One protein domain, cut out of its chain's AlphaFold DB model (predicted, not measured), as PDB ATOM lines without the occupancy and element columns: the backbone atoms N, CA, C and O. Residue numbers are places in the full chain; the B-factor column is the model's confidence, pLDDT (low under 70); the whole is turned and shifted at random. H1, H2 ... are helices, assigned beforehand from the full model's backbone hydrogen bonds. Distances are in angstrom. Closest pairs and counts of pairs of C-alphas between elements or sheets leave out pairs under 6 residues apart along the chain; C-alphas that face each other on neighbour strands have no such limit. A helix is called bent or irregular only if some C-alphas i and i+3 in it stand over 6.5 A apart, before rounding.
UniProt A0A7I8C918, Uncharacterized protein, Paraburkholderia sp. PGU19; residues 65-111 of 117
ATOM      1  N   PRO A  65      50.656  11.521 -71.048       87.06
ATOM      2  CA  PRO A  65      49.255  11.107 -70.917       87.06
ATOM      3  C   PRO A  65      48.940  10.456 -69.560       87.06
ATOM      4  O   PRO A  65      47.925  10.760 -68.934       87.06
ATOM      5  N   ALA A  66      49.865   9.635 -69.051       85.31
ATOM      6  CA  ALA A  66      49.744   8.965 -67.758       85.31
ATOM      7  C   ALA A  66      49.761   9.922 -66.547       85.31
ATOM      8  O   ALA A  66      49.332   9.540 -65.460       85.31
ATOM      9  N   TYR A  67      50.226  11.166 -66.709       85.50
ATOM     10  CA  TYR A  67      50.216  12.167 -65.640       85.50
ATOM     11  C   TYR A  67      48.797  12.466 -65.165       85.50
ATOM     12  O   TYR A  67      48.542  12.458 -63.961       85.50
ATOM     13  N   PHE A  68      47.867  12.668 -66.104       76.31
ATOM     14  CA  PHE A  68      46.472  12.969 -65.789       76.31
ATOM     15  C   PHE A  68      45.781  11.790 -65.110       76.31
ATOM     16  O   PHE A  68      45.092  11.988 -64.114       76.31
ATOM     17  N   SER A  69      46.056  10.562 -65.558       78.62
ATOM     18  CA  SER A  69      45.548   9.349 -64.907       78.62
ATOM     19  C   SER A  69      45.983   9.241 -63.442       78.62
ATOM     20  O   SER A  69      45.249   8.700 -62.624       78.62
ATOM     21  N   MET A  70      47.150   9.784 -63.078       74.94
ATOM     22  CA  MET A  70      47.638   9.783 -61.697       74.94
ATOM     23  C   MET A  70      47.115  10.930 -60.827       74.94
ATOM     24  O   MET A  70      47.300  10.882 -59.607       74.94
ATOM     25  N   LEU A  71      46.480  11.958 -61.400       74.31
ATOM     26  CA  LEU A  71      45.900  13.049 -60.608       74.31
ATOM     27  C   LEU A  71      44.744  12.550 -59.736       74.31
ATOM     28  O   LEU A  71      44.645  12.955 -58.576       74.31
ATOM     29  N   ASP A  72      43.949  11.614 -60.254       69.94
ATOM     30  CA  ASP A  72      42.791  11.058 -59.548       69.94
ATOM     31  C   ASP A  72      43.164   9.920 -58.585       69.94
ATOM     32  O   ASP A  72      42.473   9.686 -57.592       69.94
ATOM     33  N   ILE A  73      44.302   9.250 -58.804       75.75
ATOM     34  CA  ILE A  73      44.734   8.113 -57.974       75.75
ATOM     35  C   ILE A  73      45.052   8.549 -56.539       75.75
ATOM     36  O   ILE A  73      44.716   7.832 -55.598       75.75
ATOM     37  N   ARG A  74      45.667   9.725 -56.329       75.62
ATOM     38  CA  ARG A  74      46.037  10.166 -54.971       75.62
ATOM     39  C   ARG A  74      44.829  10.460 -54.086       75.62
ATOM     40  O   ARG A  74      44.801   9.922 -52.979       75.62
ATOM     41  N   PRO A  75      43.865  11.309 -54.499       78.25
ATOM     42  CA  PRO A  75      42.663  11.527 -53.707       78.25
ATOM     43  C   PRO A  75      41.933  10.222 -53.403       78.25
ATOM     44  O   PRO A  75      41.594   9.992 -52.248       78.25
ATOM     45  N   VAL A  76      41.774   9.345 -54.401       79.94
ATOM     46  CA  VAL A  76      41.096   8.053 -54.227       79.94
ATOM     47  C   VAL A  76      41.827   7.180 -53.205       79.94
ATOM     48  O   VAL A  76      41.204   6.728 -52.250       79.94
ATOM     49  N   ALA A  77      43.147   7.011 -53.327       81.88
ATOM     50  CA  ALA A  77      43.929   6.191 -52.403       81.88
ATOM     51  C   ALA A  77      43.900   6.725 -50.961       81.88
ATOM     52  O   ALA A  77      43.733   5.948 -50.021       81.88
ATOM     53  N   ILE A  78      44.024   8.046 -50.768       81.25
ATOM     54  CA  ILE A  78      43.948   8.654 -49.429       81.25
ATOM     55  C   ILE A  78      42.546   8.472 -48.839       81.25
ATOM     56  O   ILE A  78      42.420   8.091 -47.676       81.25
ATOM     57  N   THR A  79      41.494   8.707 -49.625       82.31
ATOM     58  CA  THR A  79      40.110   8.511 -49.182       82.31
ATOM     59  C   THR A  79      39.845   7.056 -48.787       82.31
ATOM     60  O   THR A  79      39.314   6.830 -47.705       82.31
ATOM     61  N   THR A  80      40.285   6.074 -49.581       83.75
ATOM     62  CA  THR A  80      40.137   4.648 -49.243       83.75
ATOM     63  C   THR A  80      40.840   4.287 -47.933       83.75
ATOM     64  O   THR A  80      40.258   3.610 -47.090       83.75
ATOM     65  N   LYS A  81      42.067   4.774 -47.712       86.56
ATOM     66  CA  LYS A  81      42.789   4.535 -46.450       86.56
ATOM     67  C   LYS A  81      42.066   5.134 -45.243       86.56
ATOM     68  O   LYS A  81      41.986   4.500 -44.195       86.56
ATOM     69  N   LEU A  82      41.511   6.337 -45.392       84.81
ATOM     70  CA  LEU A  82      40.725   6.979 -44.336       84.81
ATOM     71  C   LEU A  82      39.426   6.217 -44.037       84.81
ATOM     72  O   LEU A  82      39.050   6.109 -42.875       84.81
ATOM     73  N   GLU A  83      38.758   5.666 -45.053       83.38
ATOM     74  CA  GLU A  83      37.554   4.835 -44.888       83.38
ATOM     75  C   GLU A  83      37.837   3.533 -44.150       83.38
ATOM     76  O   GLU A  83      37.087   3.156 -43.250       83.38
ATOM     77  N   ASN A  84      38.953   2.889 -44.481       86.31
ATOM     78  CA  ASN A  84      39.396   1.665 -43.821       86.31
ATOM     79  C   ASN A  84      39.983   1.913 -42.425       86.31
ATOM     80  O   ASN A  84      40.290   0.961 -41.713       86.31
ATOM     81  N   SER A  85      40.109   3.180 -42.009       86.44
ATOM     82  CA  SER A  85      40.787   3.574 -40.770       86.44
ATOM     83  C   SER A  85      42.222   3.041 -40.691       86.44
ATOM     84  O   SER A  85      42.692   2.657 -39.618       86.44
ATOM     85  N   ASP A  86      42.922   3.025 -41.830       84.94
ATOM     86  CA  ASP A  86      44.305   2.565 -41.904       84.94
ATOM     87  C   ASP A  86      45.200   3.418 -40.981       84.94
ATOM     88  O   ASP A  86      45.124   4.655 -41.005       84.94
ATOM     89  N   PRO A  87      46.096   2.796 -40.192       83.12
ATOM     90  CA  PRO A  87      46.915   3.510 -39.211       83.12
ATOM     91  C   PRO A  87      47.909   4.484 -39.857       83.12
ATOM     92  O   PRO A  87      48.310   5.457 -39.226       83.12
ATOM     93  N   ASP A  88      48.280   4.252 -41.118       85.19
ATOM     94  CA  ASP A  88      49.207   5.082 -41.885       85.19
ATOM     95  C   ASP A  88      48.501   6.148 -42.739       85.19
ATOM     96  O   ASP A  88      49.175   6.890 -43.446       85.19
ATOM     97  N   ALA A  89      47.166   6.269 -42.706       81.56
ATOM     98  CA  ALA A  89      46.424   7.115 -43.650       81.56
ATOM     99  C   ALA A  89      46.874   8.591 -43.644       81.56
ATOM    100  O   ALA A  89      46.955   9.235 -44.694       81.56
ATOM    101  N   TYR A  90      47.193   9.137 -42.466       81.44
ATOM    102  CA  TYR A  90      47.650  10.523 -42.323       81.44
ATOM    103  C   TYR A  90      49.102  10.718 -42.766       81.44
ATOM    104  O   TYR A  90      49.402  11.724 -43.418       81.44
ATOM    105  N   ASP A  91      49.965   9.748 -42.468       80.12
ATOM    106  CA  ASP A  91      51.365   9.748 -42.897       80.12
ATOM    107  C   ASP A  91      51.454   9.579 -44.416       80.12
ATOM    108  O   ASP A  91      52.158  10.330 -45.092       80.12
ATOM    109  N   PHE A  92      50.638   8.682 -44.971       77.00
ATOM    110  CA  PHE A  92      50.467   8.467 -46.405       77.00
ATOM    111  C   PHE A  92      49.942   9.720 -47.119       77.00
ATOM    112  O   PHE A  92      50.401  10.062 -48.211       77.00
ATOM    113  N   ALA A  93      49.012  10.457 -46.503       80.50
ATOM    114  CA  ALA A  93      48.546  11.731 -47.049       80.50
ATOM    115  C   ALA A  93      49.665  12.789 -47.112       80.50
ATOM    116  O   ALA A  93      49.634  13.667 -47.987       80.50
ATOM    117  N   GLY A  94      50.657  12.706 -46.215       75.31
ATOM    118  CA  GLY A  94      51.859  13.539 -46.227       75.31
ATOM    119  C   GLY A  94      51.574  15.024 -45.996       75.31
ATOM    120  O   GLY A  94      52.248  15.893 -46.554       75.31
ATOM    121  N   HIS A  95      50.521  15.351 -45.243       76.69
ATOM    122  CA  HIS A  95      50.200  16.734 -44.902       76.69
ATOM    123  C   HIS A  95      50.900  17.165 -43.618       76.69
ATOM    124  O   HIS A  95      50.954  16.417 -42.651       76.69
ATOM    125  N   ALA A  96      51.340  18.425 -43.577       74.44
ATOM    126  CA  ALA A  96      51.965  19.017 -42.392       74.44
ATOM    127  C   ALA A  96      51.048  19.032 -41.154       74.44
ATOM    128  O   ALA A  96      51.525  19.186 -40.035       74.44
ATOM    129  N   SER A  97      49.731  18.890 -41.346       79.44
ATOM    130  CA  SER A  97      48.788  18.688 -40.255       79.44
ATOM    131  C   SER A  97      47.720  17.647 -40.621       79.44
ATOM    132  O   SER A  97      47.157  17.713 -41.724       79.44
ATOM    133  N   PRO A  98      47.341  16.757 -39.684       77.38
ATOM    134  CA  PRO A  98      46.218  15.833 -39.866       77.38
ATOM    135  C   PRO A  98      44.898  16.549 -40.181       77.38
ATOM    136  O   PRO A  98      44.080  16.063 -40.959       77.38
ATOM    137  N   SER A  99      44.718  17.760 -39.642       78.75
ATOM    138  CA  SER A  99      43.556  18.608 -39.917       78.75
ATOM    139  C   SER A  99      43.418  18.971 -41.397       78.75
ATOM    140  O   SER A  99      42.299  19.038 -41.899       78.75
ATOM    141  N   THR A 100      44.531  19.152 -42.114       78.38
ATOM    142  CA  THR A 100      44.516  19.426 -43.558       78.38
ATOM    143  C   THR A 100      44.066  18.192 -44.341       78.38
ATOM    144  O   THR A 100      43.313  18.313 -45.304       78.38
ATOM    145  N   THR A 101      44.483  16.993 -43.918       77.75
ATOM    146  CA  THR A 101      44.018  15.719 -44.498       77.75
ATOM    147  C   THR A 101      42.523  15.545 -44.296       77.75
ATOM    148  O   THR A 101      41.801  15.341 -45.267       77.75
ATOM    149  N   ALA A 102      42.047  15.727 -43.063       78.56
ATOM    150  CA  ALA A 102      40.627  15.641 -42.757       78.56
ATOM    151  C   ALA A 102      39.812  16.689 -43.535       78.56
ATOM    152  O   ALA A 102      38.766  16.376 -44.075       78.56
ATOM    153  N   GLN A 103      40.279  17.931 -43.677       77.50
ATOM    154  CA  GLN A 103      39.534  18.943 -44.440       77.50
ATOM    155  C   GLN A 103      39.348  18.590 -45.918       77.50
ATOM    156  O   GLN A 103      38.296  18.898 -46.471       77.50
ATOM    157  N   LEU A 104      40.360  17.993 -46.545       74.69
ATOM    158  CA  LEU A 104      40.356  17.726 -47.984       74.69
ATOM    159  C   LEU A 104      39.707  16.395 -48.349       74.69
ATOM    160  O   LEU A 104      39.194  16.267 -49.456       74.69
ATOM    161  N   TYR A 105      39.737  15.426 -47.434       76.06
ATOM    162  CA  TYR A 105      39.333  14.052 -47.721       76.06
ATOM    163  C   TYR A 105      38.240  13.503 -46.786       76.06
ATOM    164  O   TYR A 105      37.725  12.420 -47.057       76.06
ATOM    165  N   ASP A 106      37.827  14.217 -45.723       68.00
ATOM    166  CA  ASP A 106      36.667  13.819 -44.903       68.00
ATOM    167  C   ASP A 106      35.373  13.968 -45.720       68.00
ATOM    168  O   ASP A 106      34.910  15.072 -46.033       68.00
ATOM    169  N   ARG A 107      34.756  12.824 -46.033       59.62
ATOM    170  CA  ARG A 107      33.508  12.734 -46.801       59.62
ATOM    171  C   ARG A 107      32.323  13.417 -46.113       59.62
ATOM    172  O   ARG A 107      31.383  13.785 -46.809       59.62
ATOM    173  N   ARG A 108      32.369  13.701 -44.802       54.12
ATOM    174  CA  ARG A 108      31.326  14.492 -44.110       54.12
ATOM    175  C   ARG A 108      31.263  15.953 -44.570       54.12
ATOM    176  O   ARG A 108      30.285  16.636 -44.276       54.12
ATOM    177  N   LYS A 109      32.287  16.442 -45.280       50.78
ATOM    178  CA  LYS A 109      32.328  17.786 -45.885       50.78
ATOM    179  C   LYS A 109      32.190  17.789 -47.407       50.78
ATOM    180  O   LYS A 109      32.022  18.864 -47.985       50.78
ATOM    181  N   MET A 110      32.227  16.626 -48.059       48.22
ATOM    182  CA  MET A 110      31.932  16.513 -49.486       48.22
ATOM    183  C   MET A 110      30.445  16.820 -49.693       48.22
ATOM    184  O   MET A 110      29.581  15.975 -49.463       48.22
ATOM    185  N   LYS A 111      30.128  18.052 -50.110       46.72
ATOM    186  CA  LYS A 111      28.810  18.379 -50.667       46.72
ATOM    187  C   LYS A 111      28.601  17.430 -51.845       46.72
ATOM    188  O   LYS A 111      29.323  17.529 -52.833       46.72
TER     189      LYS A 111
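This is residues 65 to 111 of the 117 residues of an uncharacterized protein of Paraburkholderia sp. PGU19 (UniProt A0A7I8C918). One long helix, H1, runs into a small helical head: two short helices, H2 and H3, pack on its later part, residues 75 to 82, while its first residues, 65 to 73, stick out as a free arm. The printed part has 47 residues with three named helices, in the order H1, H2, H3, and no named strand; its class is all helix. It is only just compact, close to loose, with a radius of gyration of the C-alphas of 11.1 A, and spans 32 by 25 by 21 A.

H1, residues 65 to 83, begins at C-alpha 65 (49.255, 11.107, -70.917) and is 29.2 A long from first to last C-alpha. It has a kink of 26 degrees near residue 72; it is neither bent nor irregular, but only just: C-alphas 71 and 74 are 6.3 A apart. H2, residues 89 to 93, measures 6.1 A. H3, residues 98 to 105, measures 10.6 A and ends at C-alpha 105 (39.333, 14.052, -47.721).

H1 touches H2 with residues 78 to 82 alone; the closest C-alphas, of Lys 81 and Ala 89, are 5.3 A apart. H1 touches H3 with residues 75 to 82 alone, at a steep tilt of 63 degrees, opposite ways; the closest C-alphas, of Thr 79 and Tyr 105, are 5.8 A apart. H2 and H3 only just touch, with 3 pairs of C-alphas within 8 A, the closest those of Tyr 90 and Pro 98 at 6.0 A. Each O i to N i+4 pair is within hydrogen-bond range in H2 and H3, against 10 of 15 in H1.

The C-alphas farthest apart, of Pro 65 and Pro 87, are 32.7 A apart. The printed part has no cut, and both links between helices are tight. The mean pLDDT of the printed part is 76.7; residue 72 and residues 106 to 111 are under 70.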